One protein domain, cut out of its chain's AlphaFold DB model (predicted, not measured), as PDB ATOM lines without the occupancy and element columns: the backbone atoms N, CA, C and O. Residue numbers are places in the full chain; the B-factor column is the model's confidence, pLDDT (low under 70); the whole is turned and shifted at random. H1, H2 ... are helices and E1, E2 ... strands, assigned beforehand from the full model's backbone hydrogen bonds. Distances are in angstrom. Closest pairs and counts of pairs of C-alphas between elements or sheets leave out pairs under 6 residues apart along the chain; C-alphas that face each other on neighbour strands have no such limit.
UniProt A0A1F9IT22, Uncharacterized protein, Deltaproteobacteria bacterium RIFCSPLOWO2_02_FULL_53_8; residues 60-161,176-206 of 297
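Overview. This is residues 60 to 161 and 176 to 206 of the 297 residues of an uncharacterized protein of Deltaproteobacteria bacterium RIFCSPLOWO2_02_FULL_53_8 (UniProt A0A1F9IT22). One seven-stranded sheet bends back on itself at E2, so that a leaf of E6, E5, E4 and E3 faces a smaller leaf of E1 and E7, and the single helix H1 lies across E2 on this folded sheet. Two long links, residues 67 to 92 and 113 to 127, run well away from the mean of the C-alphas. The printed part has 133 residues, with named elements in the order E1 E2 E3 E4 E5 H1 E6 E7; the sheet order is E6 E5 E4 E3 E2 E1 E7, antiparallel throughout, and the class is mostly strand. The whole is compact, with a radius of gyration of the C-alphas of 14.6 A and spans of 42 by 35 by 31 A.

Arrangement. E1, residues 60 to 66, and E2, residues 93 to 102, form an antiparallel hairpin, with N 64 and O 94 at 2.8 A, within hydrogen-bond range. E2, the hinge of the folded sheet, bends by 75 degrees at residue 97. Its hairpin with E3, residues 105 to 112, has N 100 and O 107 at 2.8 A. E3 and E4, residues 128 to 134, are a hairpin with N 108 and O 133 at 2.8 A. E4 and E5, residues 139 to 145, are a hairpin with N 132 and O 141 at 2.9 A. E1 to E5 form a meander, each strand the antiparallel neighbour of the one before. H1, residues 147 to 159, is on the sheet at a height of 8.9 A, over E2 and across the strands at 85 degrees to E2 on the local plane; the closest C-alphas of H1 and E2 are those of Leu 153 and Phe 97, 7.4 A apart. In H1, 6 of 9 O i to N i+4 pairs are within hydrogen-bond range. E6, residues 182 to 188, is an edge strand beside E5, with N 142 and O 187 at 2.8 A. E7, residues 198 to 205, is the other edge strand, beside E1 with N 63 and O 201 at 2.9 A, and bends by 57 degrees at residue 201. E6 and E7 are apart.

Along the chain. E1 begins at C-alpha 60, (34.224, 22.529, 37.727), and is 18.4 A long. E2 is 22.5 A, E3 22.8 A, E4 19.6 A, E5 16.3 A, H1 19.4 A and E6 18.1 A from first to last C-alpha. E7 is 18.7 A long and ends at C-alpha 205, (34.249, 21.438, 43.140).

Size, cuts and confidence. The C-alphas farthest apart, of Pro 80 and Ser 161, are 44.0 A apart. Residues 162 to 175 are not printed, and C-alphas 161 and 176 are 20.2 A apart across the cut. The links E1 to E2 and E3 to E4 are long. The mean pLDDT of the printed part is 75.4, with values under 70 at residues 77 to 81, 114 to 127, 146 to 161, 176 to 183 and 205 to 206.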
ATOM      1  N   THR A  60      35.036  21.299  37.642       76.12
ATOM      2  CA  THR A  60      34.224  22.529  37.727       76.12
ATOM      3  C   THR A  60      32.752  22.243  37.475       76.12
ATOM      4  O   THR A  60      32.403  21.319  36.737       76.12
ATOM      5  N   ARG A  61      31.881  23.032  38.106       82.31
ATOM      6  CA  ARG A  61      30.436  23.044  37.863       82.31
ATOM      7  C   ARG A  61      29.966  24.484  37.608       82.31
ATOM      8  O   ARG A  61      30.610  25.431  38.075       82.31
ATOM      9  N   PRO A  62      28.851  24.678  36.881       87.50
ATOM     10  CA  PRO A  62      28.118  25.934  36.907       87.50
ATOM     11  C   PRO A  62      27.756  26.313  38.344       87.50
ATOM     12  O   PRO A  62      27.506  25.456  39.195       87.50
ATOM     13  N   GLY A  63      27.711  27.605  38.606       91.25
ATOM     14  CA  GLY A  63      27.332  28.151  39.890       91.25
ATOM     15  C   GLY A  63      27.088  29.644  39.787       91.25
ATOM     16  O   GLY A  63      27.090  30.228  38.701       91.25
ATOM     17  N   PHE A  64      26.841  30.251  40.935       94.12
ATOM     18  CA  PHE A  64      26.292  31.590  41.033       94.12
ATOM     19  C   PHE A  64      26.852  32.294  42.265       94.12
ATOM     20  O   PHE A  64      26.992  31.675  43.317       94.12
ATOM     21  N   ALA A  65      27.161  33.582  42.142       92.19
ATOM     22  CA  ALA A  65      27.557  34.427  43.266       92.19
ATOM     23  C   ALA A  65      26.491  35.502  43.501       92.19
ATOM     24  O   ALA A  65      26.110  36.199  42.556       92.19
ATOM     25  N   ALA A  66      26.014  35.623  44.742       94.88
ATOM     26  CA  ALA A  66      25.038  36.640  45.124       94.88
ATOM     27  C   ALA A  66      25.666  38.046  45.088       94.88
ATOM     28  O   ALA A  66      26.749  38.256  45.637       94.88
ATOM     29  N   THR A  67      25.008  39.024  44.468       94.50
ATOM     30  CA  THR A  67      25.515  40.408  44.358       94.50
ATOM     31  C   THR A  67      25.094  41.315  45.506       94.50
ATOM     32  O   THR A  67      25.747  42.325  45.752       94.50
ATOM     33  N   GLU A  68      24.012  40.967  46.193       95.69
ATOM     34  CA  GLU A  68      23.413  41.721  47.294       95.69
ATOM     35  C   GLU A  68      22.753  40.757  48.291       95.69
ATOM     36  O   GLU A  68      22.652  39.556  48.020       95.69
ATOM     37  N   ASN A  69      22.336  41.265  49.453       94.94
ATOM     38  CA  ASN A  69      21.555  40.465  50.391       94.94
ATOM     39  C   ASN A  69      20.108  40.350  49.894       94.94
ATOM     40  O   ASN A  69      19.502  41.351  49.516       94.94
ATOM     41  N   PHE A  70      19.533  39.152  49.959       93.62
ATOM     42  CA  PHE A  70      18.117  38.925  49.687       93.62
ATOM     43  C   PHE A  70      17.523  37.951  50.702       93.62
ATOM     44  O   PHE A  70      18.079  36.887  50.966       93.62
ATOM     45  N   GLN A  71      16.366  38.310  51.249       91.94
ATOM     46  CA  GLN A  71      15.600  37.485  52.172       91.94
ATOM     47  C   GLN A  71      14.277  37.118  51.490       91.94
ATOM     48  O   GLN A  71      13.360  37.935  51.503       91.94
ATOM     49  N   PRO A  72      14.164  35.919  50.889       87.69
ATOM     50  CA  PRO A  72      12.908  35.458  50.309       87.69
ATOM     51  C   PRO A  72      11.774  35.443  51.341       87.69
ATOM     52  O   PRO A  72      12.005  35.133  52.519       87.69
ATOM     53  N   GLU A  73      10.552  35.728  50.886       84.31
ATOM     54  CA  GLU A  73       9.345  35.597  51.706       84.31
ATOM     55  C   GLU A  73       9.182  34.150  52.228       84.31
ATOM     56  O   GLU A  73       9.405  33.193  51.475       84.31
ATOM     57  N   PRO A  74       8.772  33.949  53.498       81.19
ATOM     58  CA  PRO A  74       8.477  32.620  54.030       81.19
ATOM     59  C   PRO A  74       7.373  31.905  53.241       81.19
ATOM     60  O   PRO A  74       6.405  32.531  52.807       81.19
ATOM     61  N   ASP A  75       7.455  30.575  53.127       71.44
ATOM     62  CA  ASP A  75       6.398  29.790  52.473       71.44
ATOM     63  C   ASP A  75       5.134  29.693  53.339       71.44
ATOM     64  O   ASP A  75       4.960  28.755  54.121       71.44
ATOM     65  N   THR A  76       4.249  30.677  53.193       72.94
ATOM     66  CA  THR A  76       2.925  30.714  53.830       72.94
ATOM     67  C   THR A  76       1.880  29.852  53.115       72.94
ATOM     68  O   THR A  76       0.812  29.604  53.675       72.94
ATOM     69  N   ASN A  77       2.172  29.363  51.903       67.62
ATOM     70  CA  ASN A  77       1.245  28.564  51.100       67.62
ATOM     71  C   ASN A  77       1.264  27.084  51.503       67.62
ATOM     72  O   ASN A  77       0.214  26.442  51.521       67.62
ATOM     73  N   HIS A  78       2.439  26.545  51.847       63.47
ATOM     74  CA  HIS A  78       2.591  25.149  52.277       63.47
ATOM     75  C   HIS A  78       2.749  24.986  53.796       63.47
ATOM     76  O   HIS A  78       2.538  23.889  54.313       63.47
ATOM     77  N   SER A  79       3.070  26.060  54.529       63.25
ATOM     78  CA  SER A  79       3.115  26.064  55.995       63.25
ATOM     79  C   SER A  79       2.397  27.290  56.571       63.25
ATOM     80  O   SER A  79       2.852  28.411  56.350       63.25
ATOM     81  N   PRO A  80       1.332  27.131  57.385       59.19
ATOM     82  CA  PRO A  80       0.631  28.265  57.998       59.19
ATOM     83  C   PRO A  80       1.499  29.143  58.913       59.19
ATOM     84  O   PRO A  80       1.134  30.281  59.191       59.19
ATOM     85  N   SER A  81       2.634  28.627  59.401       66.94
ATOM     86  CA  SER A  81       3.604  29.392  60.197       66.94
ATOM     87  C   SER A  81       4.662  30.111  59.352       66.94
ATOM     88  O   SER A  81       5.493  30.821  59.913       66.94
ATOM     89  N   GLY A  82       4.690  29.868  58.038       70.94
ATOM     90  CA  GLY A  82       5.874  30.065  57.208       70.94
ATOM     91  C   GLY A  82       6.957  29.032  57.535       70.94
ATOM     92  O   GLY A  82       7.213  28.719  58.702       70.94
ATOM     93  N   LEU A  83       7.615  28.486  56.514       70.62
ATOM     94  CA  LEU A  83       8.942  27.902  56.706       70.62
ATOM     95  C   LEU A  83       9.976  29.034  56.612       70.62
ATOM     96  O   LEU A  83       9.952  29.770  55.622       70.62
ATOM     97  N   PRO A  84      10.850  29.222  57.621       74.38
ATOM     98  CA  PRO A  84      11.827  30.298  57.590       74.38
ATOM     99  C   PRO A  84      12.898  29.975  56.549       74.38
ATOM    100  O   PRO A  84      13.638  28.999  56.665       74.38
ATOM    101  N   VAL A  85      12.966  30.818  55.527       81.31
ATOM    102  CA  VAL A  85      14.003  30.778  54.499       81.31
ATOM    103  C   VAL A  85      15.242  31.520  55.022       81.31
ATOM    104  O   VAL A  85      15.081  32.619  55.555       81.31
ATOM    105  N   PRO A  86      16.470  30.981  54.908       85.31
ATOM    106  CA  PRO A  86      17.677  31.719  55.275       85.31
ATOM    107  C   PRO A  86      17.934  32.916  54.344       85.31
ATOM    108  O   PRO A  86      17.685  32.846  53.141       85.31
ATOM    109  N   GLU A  87      18.507  33.986  54.899       90.69
ATOM    110  CA  GLU A  87      19.019  35.125  54.129       90.69
ATOM    111  C   GLU A  87      20.124  34.666  53.163       90.69
ATOM    112  O   GLU A  87      21.127  34.068  53.564       90.69
ATOM    113  N   ILE A  88      19.964  35.003  51.884       92.50
ATOM    114  CA  ILE A  88      21.011  34.919  50.870       92.50
ATOM    115  C   ILE A  88      21.918  36.130  51.074       92.50
ATOM    116  O   ILE A  88      21.486  37.263  50.883       92.50
ATOM    117  N   LYS A  89      23.175  35.913  51.461       93.38
ATOM    118  CA  LYS A  89      24.132  37.004  51.706       93.38
ATOM    119  C   LYS A  89      24.878  37.397  50.439       93.38
ATOM    120  O   LYS A  89      25.285  36.516  49.680       93.38
ATOM    121  N   ALA A  90      25.158  38.685  50.263       94.38
ATOM    122  CA  ALA A  90      26.074  39.171  49.236       94.38
ATOM    123  C   ALA A  90      27.425  38.436  49.320       94.38
ATOM    124  O   ALA A  90      27.956  38.209  50.408       94.38
ATOM    125  N   GLY A  91      27.971  38.038  48.172       89.25
ATOM    126  CA  GLY A  91      29.203  37.255  48.074       89.25
ATOM    127  C   GLY A  91      29.055  35.753  48.348       89.25
ATOM    128  O   GLY A  91      30.010  35.025  48.103       89.25
ATOM    129  N   SER A  92      27.892  35.261  48.801       91.81
ATOM    130  CA  SER A  92      27.673  33.812  48.951       91.81
ATOM    131  C   SER A  92      27.712  33.094  47.598       91.81
ATOM    132  O   SER A  92      27.172  33.581  46.598       91.81
ATOM    133  N   GLU A  93      28.360  31.928  47.572       90.19
ATOM    134  CA  GLU A  93      28.526  31.103  46.375       90.19
ATOM    135  C   GLU A  93      27.588  29.898  46.401       90.19
ATOM    136  O   GLU A  93      27.454  29.218  47.417       90.19
ATOM    137  N   TRP A  94      26.957  29.626  45.261       91.88
ATOM    138  CA  TRP A  94      25.916  28.616  45.112       91.88
ATOM    139  C   TRP A  94      26.225  27.726  43.916       91.88
ATOM    140  O   TRP A  94      26.220  28.179  42.771       91.88
ATOM    141  N   VAL A  95      26.506  26.451  44.166       91.00
ATOM    142  CA  VAL A  95      26.919  25.496  43.135       91.00
ATOM    143  C   VAL A  95      25.742  24.703  42.594       91.00
ATOM    144  O   VAL A  95      24.972  24.113  43.351       91.00
ATOM    145  N   ALA A  96      25.611  24.657  41.269       90.88
ATOM    146  CA  ALA A  96      24.625  23.818  40.611       90.88
ATOM    147  C   ALA A  96      25.014  22.341  40.755       90.88
ATOM    148  O   ALA A  96      26.082  21.918  40.312       90.88
ATOM    149  N   PHE A  97      24.126  21.540  41.336       85.44
ATOM    150  CA  PHE A  97      24.252  20.077  41.380       85.44
ATOM    151  C   PHE A  97      23.142  19.390  40.566       85.44
ATOM    152  O   PHE A  97      23.332  18.268  40.089       85.44
ATOM    153  N   GLY A  98      22.017  20.083  40.355       87.75
ATOM    154  CA  GLY A  98      20.911  19.658  39.502       87.75
ATOM    155  C   GLY A  98      20.668  20.619  38.334       87.75
ATOM    156  O   GLY A  98      20.816  21.828  38.482       87.75
ATOM    157  N   ARG A  99      20.271  20.085  37.176       90.50
ATOM    158  CA  ARG A  99      19.712  20.815  36.025       90.50
ATOM    159  C   ARG A  99      18.200  20.641  36.003       90.50
ATOM    160  O   ARG A  99      17.697  19.558  36.306       90.50
ATOM    161  N   LEU A 100      17.505  21.678  35.561       88.12
ATOM    162  CA  LEU A 100      16.064  21.744  35.357       88.12
ATOM    163  C   LEU A 100      15.772  22.150  33.910       88.12
ATOM    164  O   LEU A 100      16.491  22.956  33.320       88.12
ATOM    165  N   ARG A 101      14.689  21.614  33.344       87.19
ATOM    166  CA  ARG A 101      14.142  22.075  32.063       87.19
ATOM    167  C   ARG A 101      13.006  23.044  32.346       87.19
ATOM    168  O   ARG A 101      12.013  22.648  32.950       87.19
ATOM    169  N   LEU A 102      13.170  24.286  31.913       84.25
ATOM    170  CA  LEU A 102      12.159  25.333  32.000       84.25
ATOM    171  C   LEU A 102      11.454  25.467  30.639       84.25
ATOM    172  O   LEU A 102      12.027  25.058  29.628       84.25
ATOM    173  N   PRO A 103      10.232  26.030  30.572       84.56
ATOM    174  CA  PRO A 103       9.541  26.246  29.298       84.56
ATOM    175  C   PRO A 103      10.378  27.055  28.296       84.56
ATOM    176  O   PRO A 103      10.433  26.708  27.119       84.56
ATOM    177  N   ASP A 104      11.087  28.071  28.795       87.00
ATOM    178  CA  ASP A 104      11.847  29.035  27.993       87.00
ATOM    179  C   ASP A 104      13.375  28.789  28.012       87.00
ATOM    180  O   ASP A 104      14.151  29.586  27.479       87.00
ATOM    181  N   GLY A 105      13.849  27.690  28.619       89.50
ATOM    182  CA  GLY A 105      15.285  27.410  28.695       89.50
ATOM    183  C   GLY A 105      15.711  26.350  29.710       89.50
ATOM    184  O   GLY A 105      15.041  25.342  29.933       89.50
ATOM    185  N   GLU A 106      16.871  26.577  30.320       90.44
ATOM    186  CA  GLU A 106      17.432  25.716  31.360       90.44
ATOM    187  C   GLU A 106      17.550  26.485  32.671       90.44
ATOM    188  O   GLU A 106      17.821  27.687  32.677       90.44
ATOM    189  N   GLY A 107      17.372  25.764  33.771       92.81
ATOM    190  CA  GLY A 107      17.679  26.247  35.108       92.81
ATOM    191  C   GLY A 107      18.481  25.225  35.894       92.81
ATOM    192  O   GLY A 107      18.789  24.130  35.414       92.81
ATOM    193  N   TYR A 108      18.796  25.583  37.126       94.00
ATOM    194  CA  TYR A 108      19.639  24.820  38.022       94.00
ATOM    195  C   TYR A 108      19.028  24.755  39.416       94.00
ATOM    196  O   TYR A 108      18.309  25.659  39.843       94.00
ATOM    197  N   VAL A 109      19.349  23.669  40.115       92.06
ATOM    198  CA  VAL A 109      19.166  23.531  41.559       92.06
ATOM    199  C   VAL A 109      20.540  23.721  42.186       92.06
ATOM    200  O   VAL A 109      21.485  22.993  41.846       92.06
ATOM    201  N   CYS A 110      20.653  24.726  43.047       92.00
ATOM    202  CA  CYS A 110      21.918  25.203  43.583       92.00
ATOM    203  C   CYS A 110      21.947  25.124  45.111       92.00
ATOM    204  O   CYS A 110      20.987  25.520  45.772       92.00
ATOM    205  N   ALA A 111      23.066  24.651  45.661       89.31
ATOM    206  CA  ALA A 111      23.332  24.602  47.099       89.31
ATOM    207  C   ALA A 111      24.461  25.579  47.456       89.31
ATOM    208  O   ALA A 111      25.369  25.786  46.650       89.31
ATOM    209  N   ASN A 112      24.406  26.178  48.646       87.94
ATOM    210  CA  ASN A 112      25.452  27.073  49.147       87.94
ATOM    211  C   ASN A 112      26.762  26.282  49.356       87.94
ATOM    212  O   ASN A 112      26.736  25.136  49.800       87.94
ATOM    213  N   VAL A 113      27.900  26.872  48.990       75.69
ATOM    214  CA  VAL A 113      29.228  26.241  49.085       75.69
ATOM    215  C   VAL A 113      29.826  26.352  50.492       75.69
ATOM    216  O   VAL A 113      30.589  25.478  50.898       75.69
ATOM    217  N   SER A 114      29.511  27.422  51.226       68.06
ATOM    218  CA  SER A 114      30.184  27.802  52.478       68.06
ATOM    219  C   SER A 114      29.351  27.544  53.733       68.06
ATOM    220  O   SER A 114      29.911  27.237  54.784       68.06
ATOM    221  N   ASP A 115      28.024  27.660  53.653       60.22
ATOM    222  CA  ASP A 115      27.141  27.200  54.724       60.22
ATOM    223  C   ASP A 115      26.956  25.679  54.585       60.22
ATOM    224  O   ASP A 115      26.333  25.211  53.630       60.22
ATOM    225  N   ALA A 116      27.427  24.908  55.574       50.09
ATOM    226  CA  ALA A 116      26.896  23.564  55.809       50.09
ATOM    227  C   ALA A 116      25.360  23.653  55.887       50.09
ATOM    228  O   ALA A 116      24.857  24.658  56.413       50.09
ATOM    229  N   PRO A 117      24.610  22.660  55.369       51.34
ATOM    230  CA  PRO A 117      23.167  22.770  55.221       51.34
ATOM    231  C   PRO A 117      22.522  23.226  56.518       51.34
ATOM    232  O   PRO A 117      22.601  22.567  57.557       51.34
ATOM    233  N   ARG A 118      21.901  24.407  56.465       50.09
ATOM    234  CA  ARG A 118      21.182  24.953  57.608       50.09
ATOM    235  C   ARG A 118      19.952  24.099  57.814       50.09
ATOM    236  O   ARG A 118      18.927  24.346  57.191       50.09
ATOM    237  N   ILE A 119      20.077  23.120  58.705       50.66
ATOM    238  CA  ILE A 119      18.965  22.314  59.182       50.66
ATOM    239  C   ILE A 119      17.951  23.266  59.822       50.66
ATOM    240  O   ILE A 119      18.069  23.653  60.987       50.66
ATOM    241  N   VAL A 120      16.944  23.658  59.043       53.56
ATOM    242  CA  VAL A 120      15.787  24.398  59.538       53.56
ATOM    243  C   VAL A 120      14.928  23.402  60.307       53.56
ATOM    244  O   VAL A 120      14.045  22.750  59.752       53.56
ATOM    245  N   MET A 121      15.247  23.243  61.592       46.09
ATOM    246  CA  MET A 121      14.536  22.338  62.487       46.09
ATOM    247  C   MET A 121      13.094  22.809  62.682       46.09
ATOM    248  O   MET A 121      12.832  23.760  63.420       46.09
ATOM    249  N   SER A 122      12.145  22.080  62.100       53.75
ATOM    250  CA  SER A 122      10.860  21.909  62.777       53.75
ATOM    251  C   SER A 122      11.023  20.834  63.870       53.75
ATOM    252  O   SER A 122      12.010  20.093  63.861       53.75
ATOM    253  N   PRO A 123      10.059  20.662  64.792       49.66
ATOM    254  CA  PRO A 123      10.069  19.543  65.739       49.66
ATOM    255  C   PRO A 123      10.047  18.140  65.095       49.66
ATOM    256  O   PRO A 123      10.109  17.149  65.819       49.66
ATOM    257  N   THR A 124       9.899  18.038  63.767       50.72
ATOM    258  CA  THR A 124       9.699  16.776  63.035       50.72
ATOM    259  C   THR A 124      10.479  16.637  61.720       50.72
ATOM    260  O   THR A 124      10.513  15.527  61.193       50.72
ATOM    261  N   LEU A 125      11.099  17.694  61.178       55.44
ATOM    262  CA  LEU A 125      11.892  17.631  59.942       55.44
ATOM    263  C   LEU A 125      13.154  18.502  59.980       55.44
ATOM    264  O   LEU A 125      13.156  19.619  60.499       55.44
ATOM    265  N   ALA A 126      14.186  17.968  59.328       57.28
ATOM    266  CA  ALA A 126      15.398  18.630  58.870       57.28
ATOM    267  C   ALA A 126      15.357  18.698  57.332       57.28
ATOM    268  O   ALA A 126      14.868  17.759  56.705       57.28
ATOM    269  N   TRP A 127      15.840  19.784  56.725       64.44
ATOM    270  CA  TRP A 127      15.936  19.927  55.267       64.44
ATOM    271  C   TRP A 127      17.066  20.891  54.890       64.44
ATOM    272  O   TRP A 127      17.323  21.851  55.619       64.44
ATOM    273  N   GLU A 128      17.734  20.635  53.761       72.38
ATOM    274  CA  GLU A 128      18.678  21.573  53.156       72.38
ATOM    275  C   GLU A 128      17.913  22.600  52.306       72.38
ATOM    276  O   GLU A 128      16.996  22.264  51.546       72.38
ATOM    277  N   PHE A 129      18.333  23.861  52.389       83.06
ATOM    278  CA  PHE A 129      17.796  24.937  51.567       83.06
ATOM    279  C   PHE A 129      18.528  25.032  50.222       83.06
ATOM    280  O   PHE A 129      19.711  25.376  50.174       83.06
ATOM    281  N   CYS A 130      17.805  24.791  49.129       89.44
ATOM    282  CA  CYS A 130      18.306  24.963  47.769       89.44
ATOM    283  C   CYS A 130      17.642  26.136  47.049       89.44
ATOM    284  O   CYS A 130      16.447  26.388  47.207       89.44
ATOM    285  N   LEU A 131      18.408  26.786  46.174       92.62
ATOM    286  CA  LEU A 131      17.924  27.823  45.271       92.62
ATOM    287  C   LEU A 131      17.639  27.284  43.877       92.62
ATOM    288  O   LEU A 131      18.333  26.394  43.378       92.62
ATOM    289  N   LEU A 132      16.642  27.888  43.240       93.62
ATOM    290  CA  LEU A 132      16.297  27.680  41.846       93.62
ATOM    291  C   LEU A 132      16.671  28.922  41.050       93.62
ATOM    292  O   LEU A 132      16.145  30.009  41.298       93.62
ATOM    293  N   VAL A 133      17.592  28.743  40.107       94.12
ATOM    294  CA  VAL A 133      18.193  29.825  39.320       94.12
ATOM    295  C   VAL A 133      18.137  29.444  37.845       94.12
ATOM    296  O   VAL A 133      18.367  28.283  37.504       94.12
ATOM    297  N   ASP A 134      17.780  30.368  36.957       94.31
ATOM    298  CA  ASP A 134      17.906  30.131  35.515       94.31
ATOM    299  C   ASP A 134      19.380  30.203  35.059       94.31
ATOM    300  O   ASP A 134      20.296  30.460  35.844       94.31
ATOM    301  N   LYS A 135      19.641  29.929  33.780       91.38
ATOM    302  CA  LYS A 135      20.998  30.007  33.211       91.38
ATOM    303  C   LYS A 135      21.564  31.439  33.142       91.38
ATOM    304  O   LYS A 135      22.778  31.591  33.015       91.38
ATOM    305  N   GLU A 136      20.721  32.469  33.222       92.31
ATOM    306  CA  GLU A 136      21.111  33.882  33.247       92.31
ATOM    307  C   GLU A 136      21.495  34.379  34.655       92.31
ATOM    308  O   GLU A 136      22.217  35.370  34.769       92.31
ATOM    309  N   GLY A 137      21.058  33.696  35.720       90.69
ATOM    310  CA  GLY A 137      21.249  34.124  37.110       90.69
ATOM    311  C   GLY A 137      20.013  34.769  37.750       90.69
ATOM    312  O   GLY A 137      20.112  35.341  38.836       90.69
ATOM    313  N   ALA A 138      18.833  34.697  37.130       93.62
ATOM    314  CA  ALA A 138      17.603  35.062  37.821       93.62
ATOM    315  C   ALA A 138      17.182  33.912  38.743       93.62
ATOM    316  O   ALA A 138      16.817  32.822  38.294       93.62
ATOM    317  N   ALA A 139      17.222  34.157  40.053       93.62
ATOM    318  CA  ALA A 139      16.539  33.291  41.000       93.62
ATOM    319  C   ALA A 139      15.019  33.430  40.822       93.62
ATOM    320  O   ALA A 139      14.514  34.515  40.532       93.62
ATOM    321  N   TYR A 140      14.289  32.331  40.981       92.50
ATOM    322  CA  TYR A 140      12.829  32.312  40.822       92.50
ATOM    323  C   TYR A 140      12.111  31.442  41.858       92.50
ATOM    324  O   TYR A 140      10.885  31.326  41.832       92.50
ATOM    325  N   GLY A 141      12.852  30.806  42.761       91.25
ATOM    326  CA  GLY A 141      12.272  29.895  43.726       91.25
ATOM    327  C   GLY A 141      13.298  29.138  44.548       91.25
ATOM    328  O   GLY A 141      14.508  29.364  44.477       91.25
ATOM    329  N   THR A 142      12.771  28.197  45.311       89.31
ATOM    330  CA  THR A 142      13.468  27.382  46.300       89.31
ATOM    331  C   THR A 142      13.087  25.924  46.146       89.31
ATOM    332  O   THR A 142      12.047  25.587  45.580       89.31
ATOM    333  N   ALA A 143      13.939  25.038  46.644       86.31
ATOM    334  CA  ALA A 143      13.659  23.616  46.672       86.31
ATOM    335  C   ALA A 143      14.053  22.985  48.000       86.31
ATOM    336  O   ALA A 143      15.008  23.408  48.655       86.31
ATOM    337  N   PHE A 144      13.324  21.926  48.335       78.94
ATOM    338  CA  PHE A 144      13.689  21.012  49.402       78.94
ATOM    339  C   PHE A 144      14.749  20.050  48.880       78.94
ATOM    340  O   PHE A 144      14.491  19.265  47.963       78.94
ATOM    341  N   CYS A 145      15.932  20.130  49.473       72.94
ATOM    342  CA  CYS A 145      17.026  19.209  49.243       72.94
ATOM    343  C   CYS A 145      17.245  18.370  50.500       72.94
ATOM    344  O   CYS A 145      17.107  18.858  51.621       72.94
ATOM    345  N   ASP A 146      17.539  17.094  50.296       63.72
ATOM    346  CA  ASP A 146      17.907  16.169  51.360       63.72
ATOM    347  C   ASP A 146      19.427  15.977  51.325       63.72
ATOM    348  O   ASP A 146      19.996  15.809  50.240       63.72
ATOM    349  N   ASP A 147      20.058  15.948  52.498       54.69
ATOM    350  CA  ASP A 147      21.480  15.646  52.680       54.69
ATOM    351  C   ASP A 147      21.832  14.294  52.029       54.69
ATOM    352  O   ASP A 147      22.888  14.145  51.409       54.69
ATOM    353  N   GLU A 148      20.917  13.312  52.071       55.69
ATOM    354  CA  GLU A 148      21.091  12.044  51.351       55.69
ATOM    355  C   GLU A 148      21.092  12.235  49.825       55.69
ATOM    356  O   GLU A 148      21.855  11.570  49.124       55.69
ATOM    357  N   TYR A 149      20.295  13.160  49.280       54.56
ATOM    358  CA  TYR A 149      20.233  13.429  47.839       54.56
ATOM    359  C   TYR A 149      21.470  14.190  47.343       54.56
ATOM    360  O   TYR A 149      22.056  13.837  46.310       54.56
ATOM    361  N   SER A 150      21.916  15.200  48.095       49.66
ATOM    362  CA  SER A 150      23.137  15.941  47.780       49.66
ATOM    363  C   SER A 150      24.392  15.089  48.014       49.66
ATOM    364  O   SER A 150      25.371  15.243  47.280       49.66
ATOM    365  N   THR A 151      24.373  14.132  48.948       50.94
ATOM    366  CA  THR A 151      25.437  13.126  49.132       50.94
ATOM    367  C   THR A 151      25.418  12.067  48.025       50.94
ATOM    368  O   THR A 151      26.452  11.812  47.412       50.94
ATOM    369  N   TRP A 152      24.253  11.526  47.655       54.28
ATOM    370  CA  TRP A 152      24.110  10.544  46.569       54.28
ATOM    371  C   TRP A 152      24.641  11.077  45.228       54.28
ATOM    372  O   TRP A 152      25.372  10.370  44.526       54.28
ATOM    373  N   LEU A 153      24.351  12.346  44.905       49.56
ATOM    374  CA  LEU A 153      24.902  13.041  43.732       49.56
ATOM    375  C   LEU A 153      26.409  13.331  43.843       49.56
ATOM    376  O   LEU A 153      27.095  13.369  42.821       49.56
ATOM    377  N   ARG A 154      26.947  13.531  45.054       49.66
ATOM    378  CA  ARG A 154      28.397  13.658  45.295       49.66
ATOM    379  C   ARG A 154      29.115  12.311  45.106       49.66
ATOM    380  O   ARG A 154      30.190  12.277  44.507       49.66
ATOM    381  N   GLU A 155      28.512  11.205  45.538       46.34
ATOM    382  CA  GLU A 155      29.097   9.860  45.455       46.34
ATOM    383  C   GLU A 155      29.023   9.230  44.056       46.34
ATOM    384  O   GLU A 155      30.011   8.641  43.606       46.34
ATOM    385  N   HIS A 156      27.912   9.375  43.323       49.56
ATOM    386  CA  HIS A 156      27.769   8.767  41.987       49.56
ATOM    387  C   HIS A 156      28.773   9.333  40.957       49.56
ATOM    388  O   HIS A 156      29.182   8.629  40.032       49.56
ATOM    389  N   ASP A 157      29.269  10.550  41.192       44.62
ATOM    390  CA  ASP A 157      30.306  11.243  40.412       44.62
ATOM    391  C   ASP A 157      31.749  10.731  40.656       44.62
ATOM    392  O   ASP A 157      32.692  11.190  39.993       44.62
ATOM    393  N   SER A 158      31.956   9.828  41.625       40.38
ATOM    394  CA  SER A 158      33.285   9.331  42.032       40.38
ATOM    395  C   SER A 158      33.697   8.015  41.360       40.38
ATOM    396  O   SER A 158      34.882   7.814  41.086       40.38
ATOM    397  N   HIS A 159      32.738   7.135  41.043       39.88
ATOM    398  CA  HIS A 159      33.026   5.740  40.672       39.88
ATOM    399  C   HIS A 159      32.522   5.280  39.297       39.88
ATOM    400  O   HIS A 159      32.780   4.132  38.925       39.88
ATOM    401  N   GLY A 160      31.851   6.142  38.521       33.72
ATOM    402  CA  GLY A 160      31.620   5.964  37.073       33.72
ATOM    403  C   GLY A 160      30.923   4.665  36.638       33.72
ATOM    404  O   GLY A 160      30.957   4.309  35.463       33.72
ATOM    405  N   SER A 161      30.332   3.924  37.573       34.91
ATOM    406  CA  SER A 161      29.771   2.598  37.346       34.91
ATOM    407  C   SER A 161      28.588   2.378  38.281       34.91
ATOM    408  O   SER A 161      28.693   2.538  39.497       34.91
ATOM    409  N   GLY A 176      12.362   4.746  47.751       29.38
ATOM    410  CA  GLY A 176      11.812   4.031  46.588       29.38
ATOM    411  C   GLY A 176      11.998   4.683  45.209       29.38
ATOM    412  O   GLY A 176      11.450   4.161  44.240       29.38
ATOM    413  N   LEU A 177      12.700   5.819  45.098       33.16
ATOM    414  CA  LEU A 177      12.635   6.699  43.912       33.16
ATOM    415  C   LEU A 177      13.966   6.991  43.194       33.16
ATOM    416  O   LEU A 177      13.947   7.583  42.115       33.16
ATOM    417  N   TYR A 178      15.117   6.572  43.725       41.16
ATOM    418  CA  TYR A 178      16.416   7.043  43.225       41.16
ATOM    419  C   TYR A 178      17.033   6.146  42.144       41.16
ATOM    420  O   TYR A 178      17.908   5.316  42.390       41.16
ATOM    421  N   GLY A 179      16.584   6.364  40.903       34.16
ATOM    422  CA  GLY A 179      17.176   5.798  39.690       34.16
ATOM    423  C   GLY A 179      17.375   6.854  38.600       34.16
ATOM    424  O   GLY A 179      16.441   7.169  37.870       34.16
ATOM    425  N   ALA A 180      18.602   7.370  38.464       46.41
ATOM    426  CA  ALA A 180      19.080   8.285  37.404       46.41
ATOM    427  C   ALA A 180      18.360   9.646  37.225       46.41
ATOM    428  O   ALA A 180      18.836  10.484  36.461       46.41
ATOM    429  N   LYS A 181      17.239   9.886  37.911       53.47
ATOM    430  CA  LYS A 181      16.497  11.153  37.969       53.47
ATOM    431  C   LYS A 181      15.931  11.304  39.377       53.47
ATOM    432  O   LYS A 181      15.359  10.348  39.892       53.47
ATOM    433  N   GLY A 182      16.085  12.479  39.979       63.91
ATOM    434  CA  GLY A 182      15.364  12.824  41.204       63.91
ATOM    435  C   GLY A 182      14.122  13.643  40.882       63.91
ATOM    436  O   GLY A 182      14.086  14.341  39.868       63.91
ATOM    437  N   THR A 183      13.132  13.585  41.763       66.31
ATOM    438  CA  THR A 183      12.022  14.540  41.791       66.31
ATOM    439  C   THR A 183      12.174  15.355  43.061       66.31
ATOM    440  O   THR A 183      12.240  14.771  44.139       66.31
ATOM    441  N   ILE A 184      12.220  16.679  42.938       75.06
ATOM    442  CA  ILE A 184      12.241  17.589  44.088       75.06
ATOM    443  C   ILE A 184      10.925  18.359  44.169       75.06
ATOM    444  O   ILE A 184      10.263  18.608  43.155       75.06
ATOM    445  N   PHE A 185      10.566  18.754  45.386       77.12
ATOM    446  CA  PHE A 185       9.512  19.731  45.614       77.12
ATOM    447  C   PHE A 185      10.104  21.127  45.443       77.12
ATOM    448  O   PHE A 185      11.082  21.473  46.111       77.12
ATOM    449  N   VAL A 186       9.513  21.908  44.539       82.12
ATOM    450  CA  VAL A 186       9.887  23.304  44.297       82.12
ATOM    451  C   VAL A 186       8.803  24.249  44.795       82.12
ATOM    452  O   VAL A 186       7.609  23.984  44.649       82.12
ATOM    453  N   GLN A 187       9.234  25.384  45.326       84.56
ATOM    454  CA  GLN A 187       8.408  26.537  45.641       84.56
ATOM    455  C   GLN A 187       8.844  27.668  44.705       84.56
ATOM    456  O   GLN A 187      10.005  28.064  44.700       84.56
ATOM    457  N   ILE A 188       7.924  28.185  43.893       87.56
ATOM    458  CA  ILE A 188       8.173  29.363  43.052       87.56
ATOM    459  C   ILE A 188       7.841  30.607  43.877       87.56
ATOM    460  O   ILE A 188       6.813  30.631  44.559       87.56
ATOM    461  N   TRP A 189       8.700  31.624  43.846       86.31
ATOM    462  CA  TRP A 189       8.463  32.865  44.586       86.31
ATOM    463  C   TRP A 189       7.415  33.738  43.882       86.31
ATOM    464  O   TRP A 189       7.414  33.869  42.657       86.31
ATOM    465  N   ASN A 190       6.524  34.350  44.670       82.69
ATOM    466  CA  ASN A 190       5.563  35.337  44.166       82.69
ATOM    467  C   ASN A 190       6.238  36.700  43.967       82.69
ATOM    468  O   ASN A 190       6.020  37.367  42.953       82.69
ATOM    469  N   GLU A 191       7.080  37.100  44.926       83.56
ATOM    470  CA  GLU A 191       7.972  38.242  44.777       83.56
ATOM    471  C   GLU A 191       9.079  37.924  43.762       83.56
ATOM    472  O   GLU A 191       9.676  36.845  43.766       83.56
ATOM    473  N   LYS A 192       9.367  38.885  42.880       85.31
ATOM    474  CA  LYS A 192      10.512  38.794  41.973       85.31
ATOM    475  C   LYS A 192      11.748  39.325  42.698       85.31
ATOM    476  O   LYS A 192      11.724  40.496  43.078       85.31
ATOM    477  N   PRO A 193      12.823  38.532  42.841       89.56
ATOM    478  CA  PRO A 193      14.046  39.012  43.466       89.56
ATOM    479  C   PRO A 193      14.680  40.147  42.643       89.56
ATOM    480  O   PRO A 193      14.351  40.321  41.460       89.56
ATOM    481  N   PRO A 194      15.622  40.905  43.237       89.94
ATOM    482  CA  PRO A 194      16.379  41.933  42.536       89.94
ATOM    483  C   PRO A 194      16.964  41.445  41.202       89.94
ATOM    484  O   PRO A 194      17.478  40.329  41.074       89.94
ATOM    485  N   LYS A 195      16.891  42.295  40.171       91.56
ATOM    486  CA  LYS A 195      17.436  41.963  38.849       91.56
ATOM    487  C   LYS A 195      18.955  41.840  38.925       91.56
ATOM    488  O   LYS A 195      19.639  42.832  39.144       91.56
ATOM    489  N   GLY A 196      19.459  40.644  38.634       89.88
ATOM    490  CA  GLY A 196      20.889  40.350  38.700       89.88
ATOM    491  C   GLY A 196      21.381  39.945  40.089       89.88
ATOM    492  O   GLY A 196      22.596  39.920  40.264       89.88
ATOM    493  N   LEU A 197      20.470  39.590  41.017       93.56
ATOM    494  CA  LEU A 197      20.780  39.059  42.354       93.56
ATOM    495  C   LEU A 197      21.885  37.996  42.324       93.56
ATOM    496  O   LEU A 197      22.713  37.958  43.229       93.56
ATOM    497  N   PHE A 198      21.922  37.153  41.288       94.81
ATOM    498  CA  PHE A 198      23.051  36.271  41.028       94.81
ATOM    499  C   PHE A 198      23.767  36.618  39.728       94.81
ATOM    500  O   PHE A 198      23.150  36.859  38.690       94.81
ATOM    501  N   LYS A 199      25.098  36.537  39.772       91.62
ATOM    502  CA  LYS A 199      25.947  36.480  38.578       91.62
ATOM    503  C   LYS A 199      26.433  35.045  38.352       91.62
ATOM    504  O   LYS A 199      26.948  34.448  39.302       91.62
ATOM    505  N   PRO A 200      26.326  34.498  37.125       92.38
ATOM    506  CA  PRO A 200      26.926  33.212  36.782       92.38
ATOM    507  C   PRO A 200      28.437  33.191  37.060       92.38
ATOM    508  O   PRO A 200      29.163  34.120  36.704       92.38
ATOM    509  N   LYS A 201      28.913  32.109  37.678       86.81
ATOM    510  CA  LYS A 201      30.313  31.867  38.048       86.81
ATOM    511  C   LYS A 201      30.656  30.392  37.807       86.81
ATOM    512  O   LYS A 201      29.840  29.514  38.067       86.81
ATOM    513  N   LYS A 202      31.869  30.081  37.334       82.19
ATOM    514  CA  LYS A 202      32.384  28.701  37.412       82.19
ATOM    515  C   LYS A 202      32.840  28.441  38.847       82.19
ATOM    516  O   LYS A 202      33.723  29.149  39.330       82.19
ATOM    517  N   ILE A 203      32.255  27.444  39.504       77.75
ATOM    518  CA  ILE A 203      32.651  27.024  40.850       77.75
ATOM    519  C   ILE A 203      33.505  25.763  40.734       77.75
ATOM    520  O   ILE A 203      33.150  24.799  40.049       77.75
ATOM    521  N   TYR A 204      34.658  25.792  41.393       73.38
ATOM    522  CA  TYR A 204      35.565  24.659  41.503       73.38
ATOM    523  C   TYR A 204      35.026  23.717  42.583       73.38
ATOM    524  O   TYR A 204      34.740  24.149  43.695       73.38
ATOM    525  N   VAL A 205      34.831  22.443  42.243       67.19
ATOM    526  CA  VAL A 205      34.249  21.438  43.140       67.19
ATOM    527  C   VAL A 205      35.146  20.223  43.271       67.19
ATOM    528  O   VAL A 205      35.754  19.763  42.307       67.19
ATOM    529  N   GLY A 206      35.171  19.645  44.468       61.31
ATOM    530  CA  GLY A 206      36.150  18.620  44.796       61.31
ATOM    531  C   GLY A 206      37.556  19.209  44.881       61.31
ATOM    532  O   GLY A 206      37.741  20.423  44.897       61.31
TER     533      GLY A 206